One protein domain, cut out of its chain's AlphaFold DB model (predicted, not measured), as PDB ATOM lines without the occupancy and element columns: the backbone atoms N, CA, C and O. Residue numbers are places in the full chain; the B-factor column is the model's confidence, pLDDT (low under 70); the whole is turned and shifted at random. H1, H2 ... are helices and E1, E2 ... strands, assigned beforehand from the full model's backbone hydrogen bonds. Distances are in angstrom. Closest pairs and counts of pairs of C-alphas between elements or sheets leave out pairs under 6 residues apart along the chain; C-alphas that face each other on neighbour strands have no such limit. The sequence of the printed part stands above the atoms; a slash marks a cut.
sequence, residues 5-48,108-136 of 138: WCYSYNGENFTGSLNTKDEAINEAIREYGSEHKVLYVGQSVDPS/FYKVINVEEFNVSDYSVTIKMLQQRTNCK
ATOM      1  N   TRP A   5     -17.790   6.646 -43.728       97.62
ATOM      2  CA  TRP A   5     -18.728   7.738 -43.524       97.62
ATOM      3  C   TRP A   5     -19.432   8.104 -44.826       97.62
ATOM      4  O   TRP A   5     -18.828   8.124 -45.900       97.62
ATOM      5  N   CYS A   6     -20.712   8.420 -44.695       97.88
ATOM      6  CA  CYS A   6     -21.610   8.840 -45.762       97.88
ATOM      7  C   CYS A   6     -22.351  10.112 -45.331       97.88
ATOM      8  O   CYS A   6     -22.344  10.489 -44.155       97.88
ATOM      9  N   TYR A   7     -22.976  10.789 -46.286       98.25
ATOM     10  CA  TYR A   7     -23.705  12.032 -46.065       98.25
ATOM     11  C   TYR A   7     -25.017  12.079 -46.843       98.25
ATOM     12  O   TYR A   7     -25.214  11.336 -47.802       98.25
ATOM     13  N   SER A   8     -25.922  12.956 -46.414       98.31
ATOM     14  CA  SER A   8     -27.231  13.158 -47.033       98.31
ATOM     15  C   SER A   8     -27.705  14.602 -46.875       98.31
ATOM     16  O   SER A   8     -27.378  15.268 -45.891       98.31
ATOM     17  N   TYR A   9     -28.520  15.078 -47.818       97.75
ATOM     18  CA  TYR A   9     -29.214  16.365 -47.714       97.75
ATOM     19  C   TYR A   9     -30.623  16.251 -47.108       97.75
ATOM     20  O   TYR A   9     -31.168  17.250 -46.643       97.75
ATOM     21  N   ASN A  10     -31.228  15.058 -47.124       97.00
ATOM     22  CA  ASN A  10     -32.602  14.834 -46.661       97.00
ATOM     23  C   ASN A  10     -32.705  13.882 -45.460       97.00
ATOM     24  O   ASN A  10     -33.789  13.747 -44.906       97.00
ATOM     25  N   GLY A  11     -31.603  13.242 -45.062       96.50
ATOM     26  CA  GLY A  11     -31.577  12.304 -43.938       96.50
ATOM     27  C   GLY A  11     -32.133  10.918 -44.275       96.50
ATOM     28  O   GLY A  11     -32.290  10.097 -43.379       96.50
ATOM     29  N   GLU A  12     -32.403  10.643 -45.554       95.00
ATOM     30  CA  GLU A  12     -32.951   9.367 -46.028       95.00
ATOM     31  C   GLU A  12     -32.009   8.705 -47.039       95.00
ATOM     32  O   GLU A  12     -31.613   7.554 -46.872       95.00
ATOM     33  N   ASN A  13     -31.608   9.452 -48.072       95.31
ATOM     34  CA  ASN A  13     -30.743   8.960 -49.139       95.31
ATOM     35  C   ASN A  13     -29.302   9.357 -48.832       95.31
ATOM     36  O   ASN A  13     -28.920  10.514 -49.033       95.31
ATOM     37  N   PHE A  14     -28.524   8.413 -48.305       97.44
ATOM     38  CA  PHE A  14     -27.109   8.617 -48.014       97.44
ATOM     39  C   PHE A  14     -26.232   8.195 -49.189       97.44
ATOM     40  O   PHE A  14     -26.534   7.241 -49.904       97.44
ATOM     41  N   THR A  15     -25.137   8.925 -49.375       95.81
ATOM     42  CA  THR A  15     -24.112   8.652 -50.382       95.81
ATOM     43  C   THR A  15     -22.712   8.882 -49.813       95.81
ATOM     44  O   THR A  15     -22.540   9.493 -48.758       95.81
ATOM     45  N   GLY A  16     -21.697   8.393 -50.517       94.31
ATOM     46  CA  GLY A  16     -20.297   8.506 -50.122       94.31
ATOM     47  C   GLY A  16     -19.766   7.282 -49.372       94.31
ATOM     48  O   GLY A  16     -20.506   6.501 -48.783       94.31
ATOM     49  N   SER A  17     -18.446   7.118 -49.442       94.81
ATOM     50  CA  SER A  17     -17.687   6.064 -48.763       94.81
ATOM     51  C   SER A  17     -16.344   6.649 -48.342       94.81
ATOM     52  O   SER A  17     -15.321   6.487 -49.008       94.81
ATOM     53  N   LEU A  18     -16.379   7.456 -47.285       96.50
ATOM     54  CA  LEU A  18     -15.243   8.264 -46.842       96.50
ATOM     55  C   LEU A  18     -14.621   7.688 -45.579       96.50
ATOM     56  O   LEU A  18     -15.255   6.931 -44.846       96.50
ATOM     57  N   ASN A  19     -13.357   8.011 -45.326       95.69
ATOM     58  CA  ASN A  19     -12.633   7.407 -44.211       95.69
ATOM     59  C   ASN A  19     -12.954   8.099 -42.889       95.69
ATOM     60  O   ASN A  19     -12.890   7.470 -41.839       95.69
ATOM     61  N   THR A  20     -13.315   9.383 -42.929       95.94
ATOM     62  CA  THR A  20     -13.552  10.175 -41.719       95.94
ATOM     63  C   THR A  20     -14.867  10.946 -41.768       95.94
ATOM     64  O   THR A  20     -15.380  11.288 -42.835       95.94
ATOM     65  N   LYS A  21     -15.394  11.271 -40.583       95.75
ATOM     66  CA  LYS A  21     -16.572  12.134 -40.436       95.75
ATOM     67  C   LYS A  21     -16.344  13.513 -41.052       95.75
ATOM     68  O   LYS A  21     -17.224  14.026 -41.732       95.75
ATOM     69  N   ASP A  22     -15.164  14.092 -40.839       94.81
ATOM     70  CA  ASP A  22     -14.826  15.424 -41.349       94.81
ATOM     71  C   ASP A  22     -14.789  15.451 -42.881       94.81
ATOM     72  O   ASP A  22     -15.283  16.400 -43.486       94.81
ATOM     73  N   GLU A  23     -14.267  14.399 -43.524       95.25
ATOM     74  CA  GLU A  23     -14.365  14.238 -44.980       95.25
ATOM     75  C   GLU A  23     -15.830  14.233 -45.438       95.25
ATOM     76  O   GLU A  23     -16.169  14.963 -46.367       95.25
ATOM     77  N   ALA A  24     -16.714  13.498 -44.753       97.12
ATOM     78  CA  ALA A  24     -18.142  13.445 -45.091       97.12
ATOM     79  C   ALA A  24     -18.857  14.775 -44.896       97.12
ATOM     80  O   ALA A  24     -19.630  15.175 -45.760       97.12
ATOM     81  N   ILE A  25     -18.556  15.498 -43.820       96.19
ATOM     82  CA  ILE A  25     -19.091  16.843 -43.594       96.19
ATOM     83  C   ILE A  25     -18.634  17.795 -44.706       96.19
ATOM     84  O   ILE A  25     -19.449  18.535 -45.258       96.19
ATOM     85  N   ASN A  26     -17.348  17.775 -45.059       94.88
ATOM     86  CA  ASN A  26     -16.800  18.654 -46.092       94.88
ATOM     87  C   ASN A  26     -17.406  18.366 -47.470       94.88
ATOM     88  O   ASN A  26     -17.757  19.300 -48.190       94.88
ATOM     89  N   GLU A  27     -17.551  17.089 -47.821       96.25
ATOM     90  CA  GLU A  27     -18.185  16.648 -49.064       96.25
ATOM     91  C   GLU A  27     -19.667  17.038 -49.111       96.25
ATOM     92  O   GLU A  27     -20.102  17.665 -50.078       96.25
ATOM     93  N   ALA A  28     -20.411  16.813 -48.027       96.81
ATOM     94  CA  ALA A  28     -21.810  17.218 -47.917       96.81
ATOM     95  C   ALA A  28     -21.994  18.732 -48.103       96.81
ATOM     96  O   ALA A  28     -22.876  19.171 -48.840       96.81
ATOM     97  N   ILE A  29     -21.154  19.549 -47.456       95.62
ATOM     98  CA  ILE A  29     -21.194  21.013 -47.593       95.62
ATOM     99  C   ILE A  29     -20.834  21.429 -49.020       95.62
ATOM    100  O   ILE A  29     -21.457  22.344 -49.558       95.62
ATOM    101  N   ARG A  30     -19.830  20.788 -49.629       94.44
ATOM    102  CA  ARG A  30     -19.409  21.082 -51.002       94.44
ATOM    103  C   ARG A  30     -20.533  20.825 -52.000       94.44
ATOM    104  O   ARG A  30     -20.697  21.622 -52.918       94.44
ATOM    105  N   GLU A  31     -21.264  19.728 -51.830       95.88
ATOM    106  CA  GLU A  31     -22.302  19.309 -52.771       95.88
ATOM    107  C   GLU A  31     -23.646  20.001 -52.517       95.88
ATOM    108  O   GLU A  31     -24.268  20.490 -53.455       95.88
ATOM    109  N   TYR A  32     -24.075  20.103 -51.256       96.25
ATOM    110  CA  TYR A  32     -25.438  20.520 -50.902       96.25
ATOM    111  C   TYR A  32     -25.512  21.811 -50.079       96.25
ATOM    112  O   TYR A  32     -26.599  22.356 -49.870       96.25
ATOM    113  N   GLY A  33     -24.381  22.340 -49.607       93.00
ATOM    114  CA  GLY A  33     -24.353  23.440 -48.639       93.00
ATOM    115  C   GLY A  33     -24.856  24.793 -49.160       93.00
ATOM    116  O   GLY A  33     -25.147  25.678 -48.357       93.00
ATOM    117  N   SER A  34     -24.975  24.980 -50.479       92.38
ATOM    118  CA  SER A  34     -25.591  26.176 -51.076       92.38
ATOM    119  C   SER A  34     -27.120  26.143 -51.061       92.38
ATOM    120  O   SER A  34     -27.748  27.201 -51.085       92.38
ATOM    121  N   GLU A  35     -27.712  24.951 -51.031       96.06
ATOM    122  CA  GLU A  35     -29.157  24.734 -51.177       96.06
ATOM    123  C   GLU A  35     -29.815  24.335 -49.851       96.06
ATOM    124  O   GLU A  35     -30.971  24.676 -49.595       96.06
ATOM    125  N   HIS A  36     -29.059  23.687 -48.964       95.88
ATOM    126  CA  HIS A  36     -29.551  23.142 -47.706       95.88
ATOM    127  C   HIS A  36     -28.816  23.743 -46.507       95.88
ATOM    128  O   HIS A  36     -27.592  23.827 -46.471       95.88
ATOM    129  N   LYS A  37     -29.581  24.158 -45.488       95.69
ATOM    130  CA  LYS A  37     -29.028  24.694 -44.231       95.69
ATOM    131  C   LYS A  37     -28.639  23.604 -43.240       95.69
ATOM    132  O   LYS A  37     -27.717  23.817 -42.459       95.69
ATOM    133  N   VAL A  38     -29.358  22.488 -43.279       97.12
ATOM    134  CA  VAL A  38     -29.153  21.308 -42.439       97.12
ATOM    135  C   VAL A  38     -28.780  20.156 -43.355       97.12
ATOM    136  O   VAL A  38     -29.435  19.954 -44.376       97.12
ATOM    137  N   LEU A  39     -27.723  19.442 -42.993       98.12
ATOM    138  CA  LEU A  39     -27.224  18.256 -43.679       98.12
ATOM    139  C   LEU A  39     -27.011  17.141 -42.658       98.12
ATOM    140  O   LEU A  39     -27.015  17.385 -41.452       98.12
ATOM    141  N   TYR A  40     -26.802  15.926 -43.148       98.50
ATOM    142  CA  TYR A  40     -26.659  14.738 -42.319       98.50
ATOM    143  C   TYR A  40     -25.370  14.004 -42.663       98.50
ATOM    144  O   TYR A  40     -24.980  13.932 -43.829       98.50
ATOM    145  N   VAL A  41     -24.743  13.416 -41.652       98.12
ATOM    146  CA  VAL A  41     -23.674  12.424 -41.805       98.12
ATOM    147  C   VAL A  41     -24.022  11.167 -41.031       98.12
ATOM    148  O   VAL A  41     -24.746  11.217 -40.042       98.12
ATOM    149  N   GLY A  42     -23.501  10.035 -41.476       97.75
ATOM    150  CA  GLY A  42     -23.672   8.760 -40.797       97.75
ATOM    151  C   GLY A  42     -22.562   7.785 -41.158       97.75
ATOM    152  O   GLY A  42     -21.743   8.046 -42.042       97.75
ATOM    153  N   GLN A  43     -22.537   6.652 -40.472       97.75
ATOM    154  CA  GLN A  43     -21.602   5.569 -40.745       97.75
ATOM    155  C   GLN A  43     -22.276   4.498 -41.595       97.75
ATOM    156  O   GLN A  43     -23.374   4.047 -41.263       97.75
ATOM    157  N   SER A  44     -21.621   4.082 -42.675       95.88
ATOM    158  CA  SER A  44     -22.089   2.982 -43.511       95.88
ATOM    159  C   SER A  44     -21.606   1.641 -42.957       95.88
ATOM    160  O   SER A  44     -20.444   1.457 -42.574       95.88
ATOM    161  N   VAL A  45     -22.536   0.693 -42.901       94.00
ATOM    162  CA  VAL A  45     -22.305  -0.691 -42.501       94.00
ATOM    163  C   VAL A  45     -22.744  -1.580 -43.646       94.00
ATOM    164  O   VAL A  45     -23.939  -1.675 -43.942       94.00
ATOM    165  N   ASP A  46     -21.766  -2.217 -44.277       90.94
ATOM    166  CA  ASP A  46     -22.027  -3.172 -45.341       90.94
ATOM    167  C   ASP A  46     -22.781  -4.376 -44.757       90.94
ATOM    168  O   ASP A  46     -22.449  -4.852 -43.660       90.94
ATOM    169  N   PRO A  47     -23.830  -4.860 -45.437       90.38
ATOM    170  CA  PRO A  47     -24.503  -6.072 -45.020       90.38
ATOM    171  C   PRO A  47     -23.562  -7.269 -45.195       90.38
ATOM    172  O   PRO A  47     -22.777  -7.337 -46.138       90.38
ATOM    173  N   SER A  48     -23.680  -8.245 -44.300       86.31
ATOM    174  CA  SER A  48     -23.061  -9.556 -44.479       86.31
ATOM    175  C   SER A  48     -24.111 -10.515 -45.024       86.31
ATOM    176  O   SER A  48     -25.221 -10.593 -44.494       86.31
ATOM    177  N   PHE A 108     -25.336  -1.863 -51.575       91.56
ATOM    178  CA  PHE A 108     -26.040  -0.994 -50.644       91.56
ATOM    179  C   PHE A 108     -25.552  -1.259 -49.219       91.56
ATOM    180  O   PHE A 108     -24.990  -2.311 -48.922       91.56
ATOM    181  N   TYR A 109     -25.807  -0.312 -48.322       94.12
ATOM    182  CA  TYR A 109     -25.377  -0.372 -46.929       94.12
ATOM    183  C   TYR A 109     -26.478   0.107 -45.986       94.12
ATOM    184  O   TYR A 109     -27.375   0.862 -46.365       94.12
ATOM    185  N   LYS A 110     -26.390  -0.312 -44.723       94.75
ATOM    186  CA  LYS A 110     -27.179   0.271 -43.638       94.75
ATOM    187  C   LYS A 110     -26.457   1.501 -43.105       94.75
ATOM    188  O   LYS A 110     -25.254   1.453 -42.865       94.75
ATOM    189  N   VAL A 111     -27.195   2.579 -42.859       96.88
ATOM    190  CA  VAL A 111     -26.654   3.767 -42.192       96.88
ATOM    191  C   VAL A 111     -26.943   3.688 -40.699       96.88
ATOM    192  O   VAL A 111     -28.071   3.412 -40.284       96.88
ATOM    193  N   ILE A 112     -25.916   3.914 -39.886       96.44
ATOM    194  CA  ILE A 112     -26.011   4.002 -38.426       96.44
ATOM    195  C   ILE A 112     -25.399   5.314 -37.938       96.44
ATOM    196  O   ILE A 112     -24.694   5.989 -38.688       96.44
ATOM    197  N   ASN A 113     -25.640   5.653 -36.667       96.81
ATOM    198  CA  ASN A 113     -25.053   6.828 -36.012       96.81
ATOM    199  C   ASN A 113     -25.254   8.114 -36.831       96.81
ATOM    200  O   ASN A 113     -24.316   8.869 -37.068       96.81
ATOM    201  N   VAL A 114     -26.487   8.310 -37.310       97.88
ATOM    202  CA  VAL A 114     -26.859   9.490 -38.091       97.88
ATOM    203  C   VAL A 114     -26.857  10.718 -37.191       97.88
ATOM    204  O   VAL A 114     -27.462  10.714 -36.119       97.88
ATOM    205  N   GLU A 115     -26.210  11.775 -37.662       97.69
ATOM    206  CA  GLU A 115     -26.152  13.075 -37.013       97.69
ATOM    207  C   GLU A 115     -26.514  14.171 -38.017       97.69
ATOM    208  O   GLU A 115     -26.027  14.170 -39.149       97.69
ATOM    209  N   GLU A 116     -27.345  15.120 -37.592       97.31
ATOM    210  CA  GLU A 116     -27.623  16.343 -38.344       97.31
ATOM    211  C   GLU A 116     -26.666  17.468 -37.938       97.31
ATOM    212  O   GLU A 116     -26.219  17.548 -36.791       97.31
ATOM    213  N   PHE A 117     -26.356  18.363 -38.871       95.94
ATOM    214  CA  PHE A 117     -25.536  19.536 -38.600       95.94
ATOM    215  C   PHE A 117     -25.949  20.734 -39.459       95.94
ATOM    216  O   PHE A 117     -26.383  20.588 -40.603       95.94
ATOM    217  N   ASN A 118     -25.780  21.944 -38.914       96.25
ATOM    218  CA  ASN A 118     -26.020  23.177 -39.660       96.25
ATOM    219  C   ASN A 118     -24.776  23.582 -40.458       96.25
ATOM    220  O   ASN A 118     -23.675  23.703 -39.920       96.25
ATOM    221  N   VAL A 119     -24.956  23.908 -41.736       93.56
ATOM    222  CA  VAL A 119     -23.872  24.341 -42.636       93.56
ATOM    223  C   VAL A 119     -23.194  25.632 -42.152       93.56
ATOM    224  O   VAL A 119     -21.988  25.835 -42.347       93.56
ATOM    225  N   SER A 120     -23.938  26.511 -41.474       90.56
ATOM    226  CA  SER A 120     -23.398  27.741 -40.877       90.56
ATOM    227  C   SER A 120     -22.301  27.475 -39.850       90.56
ATOM    228  O   SER A 120     -21.347  28.248 -39.764       90.56
ATOM    229  N   ASP A 121     -22.399  26.371 -39.114       86.75
ATOM    230  CA  ASP A 121     -21.520  26.084 -37.978       86.75
ATOM    231  C   ASP A 121     -20.135  25.609 -38.460       86.75
ATOM    232  O   ASP A 121     -19.113  25.809 -37.802       86.75
ATOM    233  N   TYR A 122     -20.079  25.064 -39.678       78.38
ATOM    234  CA  TYR A 122     -18.873  24.496 -40.280       78.38
ATOM    235  C   TYR A 122     -18.220  25.415 -41.319       78.38
ATOM    236  O   TYR A 122     -16.993  25.463 -41.427       78.38
ATOM    237  N   SER A 123     -19.007  26.225 -42.031       64.69
ATOM    238  CA  SER A 123     -18.491  27.210 -42.998       64.69
ATOM    239  C   SER A 123     -17.627  28.305 -42.350       64.69
ATOM    240  O   SER A 123     -16.696  28.822 -42.974       64.69
ATOM    241  N   VAL A 124     -17.877  28.622 -41.077       59.69
ATOM    242  CA  VAL A 124     -17.026  29.504 -40.264       59.69
ATOM    243  C   VAL A 124     -15.688  28.824 -39.934       59.69
ATOM    244  O   VAL A 124     -14.627  29.445 -40.033       59.69
ATOM    245  N   THR A 125     -15.723  27.533 -39.614       57.19
ATOM    246  CA  THR A 125     -14.559  26.742 -39.194       57.19
ATOM    247  C   THR A 125     -13.568  26.520 -40.338       57.19
ATOM    248  O   THR A 125     -12.368  26.720 -40.151       57.19
ATOM    249  N   ILE A 126     -14.046  26.233 -41.556       60.41
ATOM    250  CA  ILE A 126     -13.177  26.088 -42.740       60.41
ATOM    251  C   ILE A 126     -12.478  27.410 -43.090       60.41
ATOM    252  O   ILE A 126     -11.266  27.423 -43.327       60.41
ATOM    253  N   LYS A 127     -13.195  28.544 -43.049       59.38
ATOM    254  CA  LYS A 127     -12.596  29.873 -43.272       59.38
ATOM    255  C   LYS A 127     -11.531  30.207 -42.222       59.38
ATOM    256  O   LYS A 127     -10.483  30.749 -42.575       59.38
ATOM    257  N   MET A 128     -11.756  29.860 -40.952       57.84
ATOM    258  CA  MET A 128     -10.762  30.060 -39.890       57.84
ATOM    259  C   MET A 128      -9.521  29.172 -40.056       57.84
ATOM    260  O   MET A 128      -8.407  29.625 -39.785       57.84
ATOM    261  N   LEU A 129      -9.679  27.927 -40.517       57.47
ATOM    262  CA  LEU A 129      -8.556  27.017 -40.763       57.47
ATOM    263  C   LEU A 129      -7.698  27.477 -41.952       57.47
ATOM    264  O   LEU A 129      -6.479  27.552 -41.817       57.47
ATOM    265  N   GLN A 130      -8.310  27.895 -43.063       58.47
ATOM    266  CA  GLN A 130      -7.589  28.420 -44.234       58.47
ATOM    267  C   GLN A 130      -6.798  29.705 -43.918       58.47
ATOM    268  O   GLN A 130      -5.668  29.874 -44.376       58.47
ATOM    269  N   GLN A 131      -7.347  30.595 -43.083       56.91
ATOM    270  CA  GLN A 131      -6.643  31.806 -42.640       56.91
ATOM    271  C   GLN A 131      -5.432  31.499 -41.744       56.91
ATOM    272  O   GLN A 131      -4.411  32.179 -41.839       56.91
ATOM    273  N   ARG A 132      -5.506  30.461 -40.898       56.62
ATOM    274  CA  ARG A 132      -4.395  30.053 -40.018       56.62
ATOM    275  C   ARG A 132      -3.237  29.409 -40.779       56.62
ATOM    276  O   ARG A 132      -2.092  29.618 -40.388       56.62
ATOM    277  N   THR A 133      -3.511  28.665 -41.848       58.34
ATOM    278  CA  THR A 133      -2.464  28.059 -42.687       58.34
ATOM    279  C   THR A 133      -1.710  29.128 -43.484       58.34
ATOM    280  O   THR A 133      -0.484  29.146 -43.465       58.34
ATOM    281  N   ASN A 134      -2.419  30.124 -44.029       57.06
ATOM    282  CA  ASN A 134      -1.817  31.247 -44.765       57.06
ATOM    283  C   ASN A 134      -0.975  32.206 -43.894       57.06
ATOM    284  O   ASN A 134      -0.197  32.998 -44.424       57.06
ATOM    285  N   CYS A 135      -1.125  32.168 -42.565       53.25
ATOM    286  CA  CYS A 135      -0.305  32.949 -41.631       53.25
ATOM    287  C   CYS A 135       0.992  32.243 -41.204       53.25
ATOM    288  O   CYS A 135       1.844  32.896 -40.611       53.25
ATOM    289  N   LYS A 136       1.152  30.939 -41.471       54.72
ATOM    290  CA  LYS A 136       2.358  30.173 -41.101       54.72
ATOM    291  C   LYS A 136       3.420  30.113 -42.206       54.72
ATOM    292  O   LYS A 136       4.499  29.588 -41.961       54.72
TER     293      LYS A 136
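AT A GLANCE: This is residues 5 to 48 and 108 to 136 of the 138 residues of an uncharacterized protein of Bacillus cereus (UniProt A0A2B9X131). A strongly twisted sheet of four strands has H1 packed over one face and its other face bare, making two layers. H2 leads away from the end of E4, and its residues 127 to 134, with 135 and 136, stick out as an arm. The 73 printed residues run E1, E2, H1, E3, E4, H2; the sheet's order is E2, E1, E3, E4, antiparallel throughout, and the class is mixed. The whole is elongated, 48 by 25 by 17 A, and only just compact, close to loose, with a radius of gyration of the C-alphas of 13.4 A.

IN THESE COORDINATES: E1 is residues 5 to 8, 10.7 A long, from C-alpha 5 at (-18.728, 7.738, -43.524). E2 is 15 to 18, 9.6 A; E3 is 38 to 45, 23.0 A; E4 is 110 to 118, 23.3 A, and bends by 64 degrees at residue 113. H1 is 21 to 32, 16.1 A; H2 is 119 to 134, 23.2 A, ending at C-alpha 134 (-1.817, 31.247, -44.765).

HOW THE PARTS SIT: E1 and E2 form a hairpin, with N 5 and O 18 2.8 A apart. Between the antiparallel neighbours E1 and E3, N 6 and O 42 are within hydrogen-bond range at 2.9 A, and between the antiparallel neighbours E3 and E4, N 45 and O 110 are within hydrogen-bond range at 2.8 A. H1 is on the sheet; its closest C-alphas to E3 are Ala 24 and Val 41, 6.5 A. E2, H1 and E3 form a split strand-helix-strand unit, two strands running the same way with E1 between them, its crossover right-handed. H2 is not on the sheet; it is close to but not clearly touching H1, the closest C-alphas being Ile 29 and Val 119, 6.5 A. Every O i to N i+4 pair is within hydrogen-bond range in H1, and 9 of 12 in H2.

THE WHOLE: The C-alphas of Ser 48 and Cys 135, the farthest apart, are 48.3 A apart. Residues 49 to 107 are cut out, with 11.0 A between C-alphas 48 and 108. Of the links printed whole, none is long. Residues 123 to 136 have pLDDT under 70.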